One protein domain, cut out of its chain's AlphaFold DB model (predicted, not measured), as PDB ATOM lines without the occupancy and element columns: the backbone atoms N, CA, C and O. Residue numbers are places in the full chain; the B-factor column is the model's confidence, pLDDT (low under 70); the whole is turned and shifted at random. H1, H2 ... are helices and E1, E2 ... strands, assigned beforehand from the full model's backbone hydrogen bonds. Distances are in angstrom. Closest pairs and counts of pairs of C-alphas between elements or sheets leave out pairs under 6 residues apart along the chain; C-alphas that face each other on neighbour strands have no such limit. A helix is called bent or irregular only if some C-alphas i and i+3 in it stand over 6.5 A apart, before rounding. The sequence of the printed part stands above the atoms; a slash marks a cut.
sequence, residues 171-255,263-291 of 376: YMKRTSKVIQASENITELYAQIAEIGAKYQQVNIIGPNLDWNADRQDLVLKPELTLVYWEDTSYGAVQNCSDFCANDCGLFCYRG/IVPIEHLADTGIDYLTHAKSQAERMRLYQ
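AT A GLANCE: This is residues 171 to 255 and 263 to 291 of the 376 residues of an uncharacterized protein of Emericella nidulans (strain FGSC A4 / ATCC 38163 / CBS 112.46 / NRRL 194 / M139) (UniProt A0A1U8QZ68). A long, narrow antiparallel ribbon is made by E2 running on into E3 and by E4 running on into E5; E1 lies beside E5 and widens one half of the ribbon into a three-stranded sheet. H1 covers one face of that sheet, and H2 packs on H1 and reaches towards the E3-E4 hairpin at the ribbon's other end. The printed part has 114 residues, with two named helices and six named strands in the order E1 H1 E2 E3 E4 E5 H2 E6; the class is mixed, helices and strands. The larger sheet has the order E1 - E5 - E2, antiparallel, and E3 - E4 is an antiparallel sheet of two. The whole is loose, with a radius of gyration of the C-alphas of 17.5 A and spans of 51 by 38 by 25 A.

HOW THE PARTS SIT: E5, residues 223 to 232, is the inner strand between the edge strands E1, residues 171 to 180, and E2, residues 201 to 205. E1 and E5 are antiparallel at 159 degrees, with N 173 and O 230 within hydrogen-bond range at 2.8 A. E5 and E2 are antiparallel at 162 degrees, with N 203 and O 227 at 2.8 A. H1, residues 185 to 198, is on this sheet at a height over the sheet of 10.2 A; it is over E5 and runs along it, at 0 degrees on the local plane. E1, H1 and E2 form a split strand-helix-strand unit, two strands running the same way with E5 between them, and its crossover is right-handed. E2 runs on into E3, residues 208 to 212, at 6 degrees. E4, residues 217 to 221, runs on into E5 at 32 degrees. E3 and E4 form a hairpin, with N 210 and O 219 at 2.9 A. H2, residues 266 to 282, touches H1, the closest C-alphas being those of Tyr 189 and Ala 270 at 4.9 A; they run opposite ways at a shallow tilt of 34 degrees, only just short of steep. The closest C-alphas of E4 and H2 are those of Leu 218 and Lys 281, 6.0 A apart. H2 is not on the larger sheet. E6, residues 289 to 291, pairs with no named strand. In H1 every O i to N i+4 pair is within hydrogen-bond range; in H2 11 of 13 are.

IN THESE COORDINATES: E1 begins at C-alpha 171 (14.161, -7.372, -28.147) and is 29.0 A long; E5 is 27.6 A long. E2, E3 and E4 measure 13.3 A, 12.5 A and 12.6 A. H1 is 20.0 A long. H2 begins at C-alpha 266 (35.884, -0.747, -42.158), is 24.5 A long and is irregular, C-alphas 267 and 270 being 7.5 A apart. E6, 6.6 A long, ends at C-alpha 291 (22.392, 37.243, -49.247).

THE WHOLE: The two C-alphas farthest apart, those of Ser 233 and Gln 291, are 54.4 A apart. Residues 256 to 262 are not printed, and C-alphas 255 and 263 are 23.7 A apart across the cut. Of the links printed whole, H2 to E6 is short and the others are tight. Residues 233 to 255 have no named element. Confidence is low, with pLDDT under 70, at residues 235 to 255 and 287 to 291; the mean of the printed part is 77.6.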
ATOM      1  N   TYR A 171      14.322  -8.772 -28.523       80.44
ATOM      2  CA  TYR A 171      14.161  -7.372 -28.147       80.44
ATOM      3  C   TYR A 171      15.522  -6.702 -28.040       80.44
ATOM      4  O   TYR A 171      16.472  -7.259 -27.490       80.44
ATOM      5  N   MET A 172      15.585  -5.464 -28.526       80.81
ATOM      6  CA  MET A 172      16.779  -4.634 -28.454       80.81
ATOM      7  C   MET A 172      16.487  -3.339 -27.706       80.81
ATOM      8  O   MET A 172      15.493  -2.652 -27.958       80.81
ATOM      9  N   LYS A 173      17.396  -2.966 -26.808       83.00
ATOM     10  CA  LYS A 173      17.420  -1.657 -26.169       83.00
ATOM     11  C   LYS A 173      18.245  -0.710 -27.027       83.00
ATOM     12  O   LYS A 173      19.435  -0.929 -27.231       83.00
ATOM     13  N   ARG A 174      17.632   0.390 -27.459       84.75
ATOM     14  CA  ARG A 174      18.343   1.498 -28.098       84.75
ATOM     15  C   ARG A 174      18.840   2.489 -27.051       84.75
ATOM     16  O   ARG A 174      18.045   3.008 -26.267       84.75
ATOM     17  N   THR A 175      20.118   2.834 -27.113       85.06
ATOM     18  CA  THR A 175      20.716   3.900 -26.303       85.06
ATOM     19  C   THR A 175      21.212   5.019 -27.211       85.06
ATOM     20  O   THR A 175      21.830   4.755 -28.239       85.06
ATOM     21  N   SER A 176      20.935   6.273 -26.839       88.25
ATOM     22  CA  SER A 176      21.480   7.458 -27.508       88.25
ATOM     23  C   SER A 176      22.296   8.282 -26.519       88.25
ATOM     24  O   SER A 176      21.850   8.511 -25.393       88.25
ATOM     25  N   LYS A 177      23.502   8.691 -26.918       90.31
ATOM     26  CA  LYS A 177      24.413   9.477 -26.084       90.31
ATOM     27  C   LYS A 177      25.255  10.415 -26.942       90.31
ATOM     28  O   LYS A 177      25.807   9.987 -27.950       90.31
ATOM     29  N   VAL A 178      25.410  11.656 -26.495       92.62
ATOM     30  CA  VAL A 178      26.409  12.583 -27.040       92.62
ATOM     31  C   VAL A 178      27.730  12.372 -26.303       92.62
ATOM     32  O   VAL A 178      27.754  12.274 -25.072       92.62
ATOM     33  N   ILE A 179      28.823  12.270 -27.051       94.31
ATOM     34  CA  ILE A 179      30.184  12.191 -26.521       94.31
ATOM     35  C   ILE A 179      31.032  13.320 -27.103       94.31
ATOM     36  O   ILE A 179      30.793  13.773 -28.222       94.31
ATOM     37  N   GLN A 180      32.032  13.740 -26.334       95.06
ATOM     38  CA  GLN A 180      33.093  14.608 -26.830       95.06
ATOM     39  C   GLN A 180      34.140  13.744 -27.535       95.06
ATOM     40  O   GLN A 180      34.470  12.659 -27.048       95.06
ATOM     41  N   ALA A 181      34.626  14.219 -28.671       93.81
ATOM     42  CA  ALA A 181      35.647  13.580 -29.484       93.81
ATOM     43  C   ALA A 181      36.865  14.506 -29.645       93.81
ATOM     44  O   ALA A 181      36.867  15.628 -29.141       93.81
ATOM     45  N   SER A 182      37.928  14.036 -30.302       93.81
ATOM     46  CA  SER A 182      39.102  14.889 -30.542       93.81
ATOM     47  C   SER A 182      38.792  16.025 -31.527       93.81
ATOM     48  O   SER A 182      38.060  15.845 -32.500       93.81
ATOM     49  N   GLU A 183      39.396  17.193 -31.302       91.00
ATOM     50  CA  GLU A 183      39.452  18.284 -32.287       91.00
ATOM     51  C   GLU A 183      40.461  17.993 -33.413       91.00
ATOM     52  O   GLU A 183      40.415  18.608 -34.481       91.00
ATOM     53  N   ASN A 184      41.376  17.043 -33.200       92.56
ATOM     54  CA  ASN A 184      42.277  16.557 -34.233       92.56
ATOM     55  C   ASN A 184      41.540  15.535 -35.113       92.56
ATOM     56  O   ASN A 184      41.117  14.487 -34.632       92.56
ATOM     57  N   ILE A 185      41.419  15.822 -36.415       89.94
ATOM     58  CA  ILE A 185      40.664  15.001 -37.379       89.94
ATOM     59  C   ILE A 185      41.186  13.556 -37.449       89.94
ATOM     60  O   ILE A 185      40.389  12.623 -37.532       89.94
ATOM     61  N   THR A 186      42.503  13.349 -37.383       90.50
ATOM     62  CA  THR A 186      43.093  12.004 -37.426       90.50
ATOM     63  C   THR A 186      42.708  11.199 -36.189       90.50
ATOM     64  O   THR A 186      42.250  10.063 -36.297       90.50
ATOM     65  N   GLU A 187      42.835  11.799 -35.005       93.62
ATOM     66  CA  GLU A 187      42.455  11.153 -33.745       93.62
ATOM     67  C   GLU A 187      40.944  10.926 -33.652       93.62
ATOM     68  O   GLU A 187      40.497   9.891 -33.168       93.62
ATOM     69  N   LEU A 188      40.146  11.872 -34.146       93.19
ATOM     70  CA  LEU A 188      38.693  11.783 -34.215       93.19
ATOM     71  C   LEU A 188      38.241  10.566 -35.026       93.19
ATOM     72  O   LEU A 188      37.416   9.787 -34.554       93.19
ATOM     73  N   TYR A 189      38.778  10.376 -36.231       91.56
ATOM     74  CA  TYR A 189      38.400   9.234 -37.061       91.56
ATOM     75  C   TYR A 189      38.959   7.905 -36.538       91.56
ATOM     76  O   TYR A 189      38.286   6.881 -36.672       91.56
ATOM     77  N   ALA A 190      40.108   7.915 -35.853       91.19
ATOM     78  CA  ALA A 190      40.570   6.755 -35.089       91.19
ATOM     79  C   ALA A 190      39.576   6.387 -33.968       91.19
ATOM     80  O   ALA A 190      39.170   5.231 -33.862       91.19
ATOM     81  N   GLN A 191      39.083   7.372 -33.205       93.19
ATOM     82  CA  GLN A 191      38.047   7.158 -32.184       93.19
ATOM     83  C   GLN A 191      36.738   6.630 -32.791       93.19
ATOM     84  O   GLN A 191      36.128   5.713 -32.240       93.19
ATOM     85  N   ILE A 192      36.298   7.165 -33.938       91.88
ATOM     86  CA  ILE A 192      35.109   6.676 -34.657       91.88
ATOM     87  C   ILE A 192      35.283   5.205 -35.047       91.88
ATOM     88  O   ILE A 192      34.362   4.411 -34.840       91.88
ATOM     89  N   ALA A 193      36.455   4.825 -35.560       89.69
ATOM     90  CA  ALA A 193      36.758   3.441 -35.911       89.69
ATOM     91  C   ALA A 193      36.743   2.517 -34.679       89.69
ATOM     92  O   ALA A 193      36.130   1.450 -34.724       89.69
ATOM     93  N   GLU A 194      37.330   2.937 -33.555       91.75
ATOM     94  CA  GLU A 194      37.302   2.188 -32.289       91.75
ATOM     95  C   GLU A 194      35.871   1.996 -31.755       91.75
ATOM     96  O   GLU A 194      35.484   0.893 -31.353       91.75
ATOM     97  N   ILE A 195      35.046   3.047 -31.793       91.62
ATOM     98  CA  ILE A 195      33.631   2.979 -31.405       91.62
ATOM     99  C   ILE A 195      32.875   2.032 -32.339       91.62
ATOM    100  O   ILE A 195      32.134   1.163 -31.871       91.62
ATOM    101  N   GLY A 196      33.088   2.166 -33.651       88.62
ATOM    102  CA  GLY A 196      32.533   1.281 -34.667       88.62
ATOM    103  C   GLY A 196      32.905  -0.175 -34.402       88.62
ATOM    104  O   GLY A 196      32.041  -1.046 -34.462       88.62
ATOM    105  N   ALA A 197      34.149  -0.458 -34.007       88.00
ATOM    106  CA  ALA A 197      34.632  -1.794 -33.665       88.00
ATOM    107  C   ALA A 197      33.976  -2.380 -32.399       88.00
ATOM    108  O   ALA A 197      33.754  -3.590 -32.343       88.00
ATOM    109  N   LYS A 198      33.571  -1.546 -31.435       91.00
ATOM    110  CA  LYS A 198      32.993  -1.990 -30.157       91.00
ATOM    111  C   LYS A 198      31.576  -2.569 -30.258       91.00
ATOM    112  O   LYS A 198      31.267  -3.531 -29.561       91.00
ATOM    113  N   TYR A 199      30.707  -1.993 -31.087       90.44
ATOM    114  CA  TYR A 199      29.283  -2.359 -31.123       90.44
ATOM    115  C   TYR A 199      28.940  -3.238 -32.327       90.44
ATOM    116  O   TYR A 199      29.523  -3.086 -33.398       90.44
ATOM    117  N   GLN A 200      27.979  -4.155 -32.180       89.06
ATOM    118  CA  GLN A 200      27.449  -4.903 -33.330       89.06
ATOM    119  C   GLN A 200      26.568  -4.022 -34.219       89.06
ATOM    120  O   GLN A 200      26.653  -4.119 -35.441       89.06
ATOM    121  N   GLN A 201      25.775  -3.136 -33.609       89.81
ATOM    122  CA  GLN A 201      24.911  -2.173 -34.284       89.81
ATOM    123  C   GLN A 201      25.122  -0.785 -33.669       89.81
ATOM    124  O   GLN A 201      24.795  -0.559 -32.503       89.81
ATOM    125  N   VAL A 202      25.685   0.140 -34.446       91.19
ATOM    126  CA  VAL A 202      25.895   1.531 -34.035       91.19
ATOM    127  C   VAL A 202      25.778   2.468 -35.229       91.19
ATOM    128  O   VAL A 202      26.326   2.200 -36.294       91.19
ATOM    129  N   ASN A 203      25.085   3.579 -35.017       89.25
ATOM    130  CA  ASN A 203      25.119   4.757 -35.863       89.25
ATOM    131  C   ASN A 203      25.902   5.840 -35.123       89.25
ATOM    132  O   ASN A 203      25.612   6.146 -33.962       89.25
ATOM    133  N   ILE A 204      26.892   6.406 -35.802       90.06
ATOM    134  CA  ILE A 204      27.719   7.502 -35.302       90.06
ATOM    135  C   ILE A 204      27.354   8.718 -36.143       90.06
ATOM    136  O   ILE A 204      27.586   8.729 -37.347       90.06
ATOM    137  N   ILE A 205      26.707   9.703 -35.525       87.19
ATOM    138  CA  ILE A 205      26.285  10.932 -36.198       87.19
ATOM    139  C   ILE A 205      27.326  12.009 -35.909       87.19
ATOM    140  O   ILE A 205      27.628  12.286 -34.743       87.19
ATOM    141  N   GLY A 206      27.830  12.616 -36.979       84.38
ATOM    142  CA  GLY A 206      28.974  13.517 -36.973       84.38
ATOM    143  C   GLY A 206      30.233  12.846 -37.553       84.38
ATOM    144  O   GLY A 206      30.167  11.699 -37.999       84.38
ATOM    145  N   PRO A 207      31.380  13.540 -37.550       84.94
ATOM    146  CA  PRO A 207      31.535  14.916 -37.088       84.94
ATOM    147  C   PRO A 207      30.790  15.920 -37.964       84.94
ATOM    148  O   PRO A 207      30.614  15.703 -39.161       84.94
ATOM    149  N   ASN A 208      30.370  17.028 -37.360       83.62
ATOM    150  CA  ASN A 208      29.741  18.129 -38.084       83.62
ATOM    151  C   ASN A 208      30.747  19.265 -38.284       83.62
ATOM    152  O   ASN A 208      31.663  19.450 -37.480       83.62
ATOM    153  N   LEU A 209      30.559  20.029 -39.356       81.88
ATOM    154  CA  LEU A 209      31.270  21.277 -39.595       81.88
ATOM    155  C   LEU A 209      30.284  22.431 -39.430       81.88
ATOM    156  O   LEU A 209      29.223  22.414 -40.052       81.88
ATOM    157  N   ASP A 210      30.659  23.432 -38.643       80.12
ATOM    158  CA  ASP A 210      29.889  24.660 -38.468       80.12
ATOM    159  C   ASP A 210      30.610  25.828 -39.145       80.12
ATOM    160  O   ASP A 210      31.833  25.963 -39.062       80.12
ATOM    161  N   TRP A 211      29.853  26.706 -39.808       80.12
ATOM    162  CA  TRP A 211      30.404  27.946 -40.349       80.12
ATOM    163  C   TRP A 211      30.790  28.899 -39.214       80.12
ATOM    164  O   TRP A 211      29.950  29.307 -38.412       80.12
ATOM    165  N   ASN A 212      32.059  29.300 -39.174       82.44
ATOM    166  CA  ASN A 212      32.564  30.307 -38.256       82.44
ATOM    167  C   ASN A 212      32.711  31.647 -38.986       82.44
ATOM    168  O   ASN A 212      33.587  31.814 -39.834       82.44
ATOM    169  N   ALA A 213      31.864  32.616 -38.632       81.38
ATOM    170  CA  ALA A 213      31.835  33.925 -39.280       81.38
ATOM    171  C   ALA A 213      33.117  34.748 -39.060       81.38
ATOM    172  O   ALA A 213      33.526  35.469 -39.967       81.38
ATOM    173  N   ASP A 214      33.780  34.616 -37.910       85.94
ATOM    174  CA  ASP A 214      35.006  35.369 -37.612       85.94
ATOM    175  C   ASP A 214      36.193  34.845 -38.426       85.94
ATOM    176  O   ASP A 214      37.020  35.613 -38.915       85.94
ATOM    177  N   ARG A 215      36.267  33.520 -38.593       84.44
ATOM    178  CA  ARG A 215      37.314  32.846 -39.374       84.44
ATOM    179  C   ARG A 215      36.997  32.778 -40.865       84.44
ATOM    180  O   ARG A 215      37.896  32.475 -41.641       84.44
ATOM    181  N   GLN A 216      35.749  33.059 -41.249       82.00
ATOM    182  CA  GLN A 216      35.232  32.869 -42.606       82.00
ATOM    183  C   GLN A 216      35.525  31.450 -43.131       82.00
ATOM    184  O   GLN A 216      35.933  31.281 -44.281       82.00
ATOM    185  N   ASP A 217      35.349  30.444 -42.266       84.19
ATOM    186  CA  ASP A 217      35.744  29.057 -42.528       84.19
ATOM    187  C   ASP A 217      34.828  28.043 -41.818       84.19
ATOM    188  O   ASP A 217      34.141  28.372 -40.847       84.19
ATOM    189  N   LEU A 218      34.844  26.793 -42.286       83.06
ATOM    190  CA  LEU A 218      34.175  25.653 -41.661       83.06
ATOM    191  C   LEU A 218      35.036  25.076 -40.528       83.06
ATOM    192  O   LEU A 218      36.138  24.561 -40.740       83.06
ATOM    193  N   VAL A 219      34.507  25.113 -39.308       86.94
ATOM    194  CA  VAL A 219      35.179  24.623 -38.103       86.94
ATOM    195  C   VAL A 219      34.557  23.308 -37.655       86.94
ATOM    196  O   VAL A 219      33.343  23.133 -37.670       86.94
ATOM    197  N   LEU A 220      35.415  22.372 -37.256       88.12
ATOM    198  CA  LEU A 220      35.001  21.086 -36.713       88.12
ATOM    199  C   LEU A 220      34.251  21.271 -35.395       88.12
ATOM    200  O   LEU A 220      34.759  21.907 -34.474       88.12
ATOM    201  N   LYS A 221      33.084  20.636 -35.292       88.56
ATOM    202  CA  LYS A 221      32.379  20.433 -34.034       88.56
ATOM    203  C   LYS A 221      32.718  19.036 -33.494       88.56
ATOM    204  O   LYS A 221      32.239  18.048 -34.060       88.56
ATOM    205  N   PRO A 222      33.515  18.922 -32.415       87.25
ATOM    206  CA  PRO A 222      34.034  17.647 -31.916       87.25
ATOM    207  C   PRO A 222      33.006  16.889 -31.058       87.25
ATOM    208  O   PRO A 222      33.339  16.283 -30.044       87.25
ATOM    209  N   GLU A 223      31.732  16.920 -31.445       91.62
ATOM    210  CA  GLU A 223      30.662  16.188 -30.771       91.62
ATOM    211  C   GLU A 223      30.163  15.073 -31.678       91.62
ATOM    212  O   GLU A 223      29.796  15.309 -32.831       91.62
ATOM    213  N   LEU A 224      30.105  13.857 -31.140       92.12
ATOM    214  CA  LEU A 224      29.520  12.712 -31.824       92.12
ATOM    215  C   LEU A 224      28.266  12.276 -31.082       92.12
ATOM    216  O   LEU A 224      28.273  12.117 -29.860       92.12
ATOM    217  N   THR A 225      27.188  12.032 -31.823       91.00
ATOM    218  CA  THR A 225      26.003  11.379 -31.261       91.00
ATOM    219  C   THR A 225      26.048   9.902 -31.602       91.00
ATOM    220  O   THR A 225      25.953   9.513 -32.764       91.00
ATOM    221  N   LEU A 226      26.180   9.074 -30.574       92.06
ATOM    222  CA  LEU A 226      26.131   7.628 -30.694       92.06
ATOM    223  C   LEU A 226      24.695   7.157 -30.518       92.06
ATOM    224  O   LEU A 226      24.034   7.514 -29.541       92.06
ATOM    225  N   VAL A 227      24.236   6.313 -31.433       89.25
ATOM    226  CA  VAL A 227      23.000   5.545 -31.292       89.25
ATOM    227  C   VAL A 227      23.349   4.082 -31.494       89.25
ATOM    228  O   VAL A 227      23.792   3.707 -32.571       89.25
ATOM    229  N   TYR A 228      23.188   3.258 -30.466       90.12
ATOM    230  CA  TYR A 228      23.550   1.843 -30.523       90.12
ATOM    231  C   TYR A 228      22.469   0.964 -29.898       90.12
ATOM    232  O   TYR A 228      21.631   1.443 -29.125       90.12
ATOM    233  N   TRP A 229      22.489  -0.314 -30.266       88.50
ATOM    234  CA  TRP A 229      21.511  -1.312 -29.844       88.50
ATOM    235  C   TRP A 229      22.195  -2.466 -29.122       88.50
ATOM    236  O   TRP A 229      23.271  -2.914 -29.518       88.50
ATOM    237  N   GLU A 230      21.556  -2.925 -28.052       88.12
ATOM    238  CA  GLU A 230      22.004  -4.042 -27.222       88.12
ATOM    239  C   GLU A 230      20.829  -4.983 -26.967       88.12
ATOM    240  O   GLU A 230      19.692  -4.525 -26.808       88.12
ATOM    241  N   ASP A 231      21.098  -6.284 -26.889       88.06
ATOM    242  CA  ASP A 231      20.074  -7.274 -26.556       88.06
ATOM    243  C   ASP A 231      19.448  -6.970 -25.193       88.06
ATOM    244  O   ASP A 231      20.113  -6.563 -24.234       88.06
ATOM    245  N   THR A 232      18.139  -7.180 -25.089       83.62
ATOM    246  CA  THR A 232      17.424  -6.997 -23.834       83.62
ATOM    247  C   THR A 232      16.340  -8.046 -23.641       83.62
ATOM    248  O   THR A 232      15.696  -8.492 -24.582       83.62
ATOM    249  N   SER A 233      16.110  -8.431 -22.387       81.81
ATOM    250  CA  SER A 233      14.947  -9.225 -21.975       81.81
ATOM    251  C   SER A 233      13.744  -8.350 -21.604       81.81
ATOM    252  O   SER A 233      12.689  -8.857 -21.221       81.81
ATOM    253  N   TYR A 234      13.895  -7.026 -21.679       70.44
ATOM    254  CA  TYR A 234      12.865  -6.077 -21.292       70.44
ATOM    255  C   TYR A 234      11.807  -5.928 -22.396       70.44
ATOM    256  O   TYR A 234      11.984  -5.158 -23.334       70.44
ATOM    257  N   GLY A 235      10.689  -6.647 -22.265       62.72
ATOM    258  CA  GLY A 235       9.545  -6.573 -23.190       62.72
ATOM    259  C   GLY A 235       8.424  -5.614 -22.764       62.72
ATOM    260  O   GLY A 235       7.376  -5.578 -23.400       62.72
ATOM    261  N   ALA A 236       8.592  -4.877 -21.659       53.81
ATOM    262  CA  ALA A 236       7.468  -4.250 -20.955       53.81
ATOM    263  C   ALA A 236       7.112  -2.820 -21.401       53.81
ATOM    264  O   ALA A 236       6.070  -2.316 -20.986       53.81
ATOM    265  N   VAL A 237       7.923  -2.146 -22.227       50.91
ATOM    266  CA  VAL A 237       7.600  -0.791 -22.714       50.91
ATOM    267  C   VAL A 237       8.121  -0.596 -24.133       50.91
ATOM    268  O   VAL A 237       9.327  -0.622 -24.376       50.91
ATOM    269  N   GLN A 238       7.200  -0.335 -25.060       53.34
ATOM    270  CA  GLN A 238       7.495   0.214 -26.379       53.34
ATOM    271  C   GLN A 238       7.952   1.662 -26.157       53.34
ATOM    272  O   GLN A 238       7.140   2.583 -26.110       53.34
ATOM    273  N   ASN A 239       9.243   1.869 -25.872       46.75
ATOM    274  CA  ASN A 239       9.749   3.220 -25.665       46.75
ATOM    275  C   ASN A 239       9.837   3.891 -27.034       46.75
ATOM    276  O   ASN A 239      10.783   3.703 -27.804       46.75
ATOM    277  N   CYS A 240       8.752   4.578 -27.354       50.72
ATOM    278  CA  CYS A 240       8.535   5.240 -28.609       50.72
ATOM    279  C   CYS A 240       9.641   6.251 -28.878       50.72
ATOM    280  O   CYS A 240      10.031   7.035 -28.018       50.72
ATOM    281  N   SER A 241      10.155   6.218 -30.098       46.69
ATOM    282  CA  SER A 241      11.065   7.238 -30.578       46.69
ATOM    283  C   SER A 241      10.469   7.946 -31.766       46.69
ATOM    284  O   SER A 241       9.813   7.289 -32.570       46.69
ATOM    285  N   ASP A 242      10.837   9.206 -31.962       44.56
ATOM    286  CA  ASP A 242      10.466   9.998 -33.143       44.56
ATOM    287  C   ASP A 242      11.074   9.465 -34.464       44.56
ATOM    288  O   ASP A 242      10.937  10.072 -35.521       44.56
ATOM    289  N   PHE A 243      11.768   8.321 -34.428       47.12
ATOM    290  CA  PHE A 243      12.232   7.599 -35.610       47.12
ATOM    291  C   PHE A 243      11.135   6.686 -36.165       47.12
ATOM    292  O   PHE A 243      10.546   5.875 -35.448       47.12
ATOM    293  N   CYS A 244      10.941   6.761 -37.479       52.19
ATOM    294  CA  CYS A 244       9.855   6.100 -38.193       52.19
ATOM    295  C   CYS A 244       9.899   4.565 -38.184       52.19
ATOM    296  O   CYS A 244       8.884   3.946 -38.484       52.19
ATOM    297  N   ALA A 245      11.027   3.946 -37.826       47.47
ATOM    298  CA  ALA A 245      11.203   2.494 -37.855       47.47
ATOM    299  C   ALA A 245      10.373   1.719 -36.806       47.47
ATOM    300  O   ALA A 245      10.070   0.555 -37.039       47.47
ATOM    301  N   ASN A 246       9.977   2.338 -35.680       47.81
ATOM    302  CA  ASN A 246       9.483   1.607 -34.494       47.81
ATOM    303  C   ASN A 246       7.997   1.856 -34.134       47.81
ATOM    304  O   ASN A 246       7.637   1.807 -32.962       47.81
ATOM    305  N   ASP A 247       7.128   2.129 -35.114       48.78
ATOM    306  CA  ASP A 247       5.650   2.094 -34.974       48.78
ATOM    307  C   ASP A 247       4.986   3.036 -33.948       48.78
ATOM    308  O   ASP A 247       3.812   2.892 -33.616       48.78
ATOM    309  N   CYS A 248       5.704   4.056 -33.500       48.75
ATOM    310  CA  CYS A 248       5.385   4.740 -32.249       48.75
ATOM    311  C   CYS A 248       5.025   6.234 -32.384       48.75
ATOM    312  O   CYS A 248       4.688   6.879 -31.394       48.75
ATOM    313  N   GLY A 249       5.092   6.799 -33.595       42.19
ATOM    314  CA  GLY A 249       4.781   8.206 -33.871       42.19
ATOM    315  C   GLY A 249       3.580   8.374 -34.806       42.19
ATOM    316  O   GLY A 249       3.510   7.723 -35.846       42.19
ATOM    317  N   LEU A 250       2.656   9.282 -34.459       41.06
ATOM    318  CA  LEU A 250       1.523   9.705 -35.309       41.06
ATOM    319  C   LEU A 250       1.974  10.489 -36.555       41.06
ATOM    320  O   LEU A 250       1.243  10.555 -37.540       41.06
ATOM    321  N   PHE A 251       3.183  11.054 -36.519       42.97
ATOM    322  CA  PHE A 251       3.766  11.858 -37.585       42.97
ATOM    323  C   PHE A 251       5.206  11.409 -37.835       42.97
ATOM    324  O   PHE A 251       6.140  11.856 -37.178       42.97
ATOM    325  N   CYS A 252       5.389  10.505 -38.795       49.41
ATOM    326  CA  CYS A 252       6.695  10.275 -39.405       49.41
ATOM    327  C   CYS A 252       6.959  11.435 -40.376       49.41
ATOM    328  O   CYS A 252       6.646  11.348 -41.561       49.41
ATOM    329  N   TYR A 253       7.438  12.562 -39.851       40.62
ATOM    330  CA  TYR A 253       7.831  13.705 -40.666       40.62
ATOM    331  C   TYR A 253       9.343  13.864 -40.596       40.62
ATOM    332  O   TYR A 253       9.894  14.376 -39.623       40.62
ATOM    333  N   ARG A 254      10.018  13.423 -41.654       42.03
ATOM    334  CA  ARG A 254      11.369  13.874 -41.965       42.03
ATOM    335  C   ARG A 254      11.271  14.802 -43.156       42.03
ATOM    336  O   ARG A 254      10.743  14.415 -44.195       42.03
ATOM    337  N   GLY A 255      11.774  16.024 -42.994       35.81
ATOM    338  CA  GLY A 255      12.123  16.846 -44.146       35.81
ATOM    339  C   GLY A 255      13.065  16.053 -45.054       35.81
ATOM    340  O   GLY A 255      13.851  15.232 -44.576       35.81
ATOM    341  N   ILE A 263      29.810   3.384 -49.328       74.00
ATOM    342  CA  ILE A 263      30.142   2.096 -48.714       74.00
ATOM    343  C   ILE A 263      31.660   1.964 -48.718       74.00
ATOM    344  O   ILE A 263      32.280   1.888 -49.778       74.00
ATOM    345  N   VAL A 264      32.246   1.941 -47.527       72.62
ATOM    346  CA  VAL A 264      33.695   1.890 -47.322       72.62
ATOM    347  C   VAL A 264      34.020   0.669 -46.458       72.62
ATOM    348  O   VAL A 264      33.351   0.471 -45.439       72.62
ATOM    349  N   PRO A 265      35.016  -0.160 -46.826       76.88
ATOM    350  CA  PRO A 265      35.514  -1.213 -45.946       76.88
ATOM    351  C   PRO A 265      35.974  -0.629 -44.608       76.88
ATOM    352  O   PRO A 265      36.579   0.444 -44.566       76.88
ATOM    353  N   ILE A 266      35.679  -1.310 -43.501       74.56
ATOM    354  CA  ILE A 266      35.884  -0.747 -42.158       74.56
ATOM    355  C   ILE A 266      37.362  -0.452 -41.862       74.56
ATOM    356  O   ILE A 266      37.672   0.500 -41.152       74.56
ATOM    357  N   GLU A 267      38.271  -1.217 -42.461       79.31
ATOM    358  CA  GLU A 267      39.720  -1.022 -42.419       79.31
ATOM    359  C   GLU A 267      40.181   0.303 -43.050       79.31
ATOM    360  O   GLU A 267      41.249   0.798 -42.710       79.31
ATOM    361  N   HIS A 268      39.364   0.896 -43.923       84.00
ATOM    362  CA  HIS A 268      39.633   2.166 -44.600       84.00
ATOM    363  C   HIS A 268      38.750   3.308 -44.092       84.00
ATOM    364  O   HIS A 268      38.788   4.408 -44.646       84.00
ATOM    365  N   LEU A 269      37.945   3.070 -43.050       82.38
ATOM    366  CA  LEU A 269      37.006   4.057 -42.524       82.38
ATOM    367  C   LEU A 269      37.717   5.337 -42.075       82.38
ATOM    368  O   LEU A 269      37.248   6.431 -42.383       82.38
ATOM    369  N   ALA A 270      38.834   5.199 -41.354       85.12
ATOM    370  CA  ALA A 270      39.546   6.348 -40.811       85.12
ATOM    371  C   ALA A 270      40.155   7.206 -41.924       85.12
ATOM    372  O   ALA A 270      39.852   8.393 -42.004       85.12
ATOM    373  N   ASP A 271      40.926   6.590 -42.822       85.06
ATOM    374  CA  ASP A 271      41.559   7.279 -43.952       85.06
ATOM    375  C   ASP A 271      40.513   7.949 -44.853       85.06
ATOM    376  O   ASP A 271      40.606   9.139 -45.147       85.06
ATOM    377  N   THR A 272      39.444   7.224 -45.205       83.88
ATOM    378  CA  THR A 272      38.369   7.764 -46.053       83.88
ATOM    379  C   THR A 272      37.629   8.911 -45.370       83.88
ATOM    380  O   THR A 272      37.267   9.892 -46.016       83.88
ATOM    381  N   GLY A 273      37.401   8.807 -44.061       84.19
ATOM    382  CA  GLY A 273      36.777   9.864 -43.277       84.19
ATOM    383  C   GLY A 273      37.627  11.132 -43.227       84.19
ATOM    384  O   GLY A 273      37.109  12.228 -43.451       84.19
ATOM    385  N   ILE A 274      38.935  10.982 -42.996       83.81
ATOM    386  CA  ILE A 274      39.900  12.086 -43.006       83.81
ATOM    387  C   ILE A 274      39.893  12.778 -44.371       83.81
ATOM    388  O   ILE A 274      39.760  14.004 -44.428       83.81
ATOM    389  N   ASP A 275      39.982  12.013 -45.460       85.94
ATOM    390  CA  ASP A 275      39.977  12.543 -46.824       85.94
ATOM    391  C   ASP A 275      38.665  13.266 -47.145       85.94
ATOM    392  O   ASP A 275      38.682  14.398 -47.639       85.94
ATOM    393  N   TYR A 276      37.521  12.662 -46.805       84.19
ATOM    394  CA  TYR A 276      36.202  13.251 -47.033       84.19
ATOM    395  C   TYR A 276      36.035  14.571 -46.279       84.19
ATOM    396  O   TYR A 276      35.624  15.577 -46.861       84.19
ATOM    397  N   LEU A 277      36.392  14.604 -44.992       83.00
ATOM    398  CA  LEU A 277      36.259  15.807 -44.175       83.00
ATOM    399  C   LEU A 277      37.245  16.897 -44.611       83.00
ATOM    400  O   LEU A 277      36.890  18.076 -44.642       83.00
ATOM    401  N   THR A 278      38.462  16.516 -45.003       83.81
ATOM    402  CA  THR A 278      39.456  17.440 -45.567       83.81
ATOM    403  C   THR A 278      38.948  18.043 -46.874       83.81
ATOM    404  O   THR A 278      39.023  19.260 -47.064       83.81
ATOM    405  N   HIS A 279      38.360  17.222 -47.747       84.31
ATOM    406  CA  HIS A 279      37.729  17.694 -48.970       84.31
ATOM    407  C   HIS A 279      36.563  18.642 -48.668       84.31
ATOM    408  O   HIS A 279      36.539  19.743 -49.212       84.31
ATOM    409  N   ALA A 280      35.652  18.288 -47.757       78.56
ATOM    410  CA  ALA A 280      34.528  19.142 -47.368       78.56
ATOM    411  C   ALA A 280      34.996  20.512 -46.844       78.56
ATOM    412  O   ALA A 280      34.469  21.543 -47.260       78.56
ATOM    413  N   LYS A 281      36.046  20.547 -46.011       81.44
ATOM    414  CA  LYS A 281      36.669  21.802 -45.559       81.44
ATOM    415  C   LYS A 281      37.279  22.605 -46.708       81.44
ATOM    416  O   LYS A 281      37.135  23.821 -46.727       81.44
ATOM    417  N   SER A 282      37.894  21.959 -47.703       83.12
ATOM    418  CA  SER A 282      38.412  22.670 -48.888       83.12
ATOM    419  C   SER A 282      37.317  23.406 -49.678       83.12
ATOM    420  O   SER A 282      37.614  24.353 -50.401       83.12
ATOM    421  N   GLN A 283      36.049  23.003 -49.522       80.88
ATOM    422  CA  GLN A 283      34.894  23.641 -50.158       80.88
ATOM    423  C   GLN A 283      34.295  24.794 -49.327       80.88
ATOM    424  O   GLN A 283      33.285  25.363 -49.740       80.88
ATOM    425  N   ALA A 284      34.889  25.175 -48.186       77.25
ATOM    426  CA  ALA A 284      34.343  26.190 -47.275       77.25
ATOM    427  C   ALA A 284      34.024  27.533 -47.956       77.25
ATOM    428  O   ALA A 284      33.010  28.152 -47.640       77.25
ATOM    429  N   GLU A 285      34.822  27.961 -48.938       75.94
ATOM    430  CA  GLU A 285      34.553  29.193 -49.691       75.94
ATOM    431  C   GLU A 285      33.219  29.145 -50.460       75.94
ATOM    432  O   GLU A 285      32.519  30.156 -50.532       75.94
ATOM    433  N   ARG A 286      32.824  27.969 -50.967       70.62
ATOM    434  CA  ARG A 286      31.528  27.754 -51.638       70.62
ATOM    435  C   ARG A 286      30.363  27.779 -50.647       70.62
ATOM    436  O   ARG A 286      29.245  28.119 -51.010       70.62
ATOM    437  N   MET A 287      30.639  27.469 -49.382       64.12
ATOM    438  CA  MET A 287      29.672  27.458 -48.282       64.12
ATOM    439  C   MET A 287      29.573  28.813 -47.564       64.12
ATOM    440  O   MET A 287      29.009  28.895 -46.474       64.12
ATOM    441  N   ARG A 288      30.084  29.901 -48.156       64.19
ATOM    442  CA  ARG A 288      29.803  31.253 -47.661       64.19
ATOM    443  C   ARG A 288      28.306  31.541 -47.782       64.19
ATOM    444  O   ARG A 288      27.706  31.336 -48.838       64.19
ATOM    445  N   LEU A 289      27.715  32.044 -46.699       57.06
ATOM    446  CA  LEU A 289      26.348  32.565 -46.709       57.06
ATOM    447  C   LEU A 289      26.239  33.651 -47.778       57.06
ATOM    448  O   LEU A 289      26.954  34.653 -47.725       57.06
ATOM    449  N   TYR A 290      25.337  33.461 -48.735       53.50
ATOM    450  CA  TYR A 290      25.001  34.500 -49.693       53.50
ATOM    451  C   TYR A 290      23.668  35.138 -49.297       53.50
ATOM    452  O   TYR A 290      22.709  34.441 -48.962       53.50
ATOM    453  N   GLN A 291      23.627  36.470 -49.299       49.62
ATOM    454  CA  GLN A 291      22.392  37.243 -49.247       49.62
ATOM    455  C   GLN A 291      22.043  37.607 -50.687       49.62
ATOM    456  O   GLN A 291      22.726  38.445 -51.277       49.62
TER     457      GLN A 291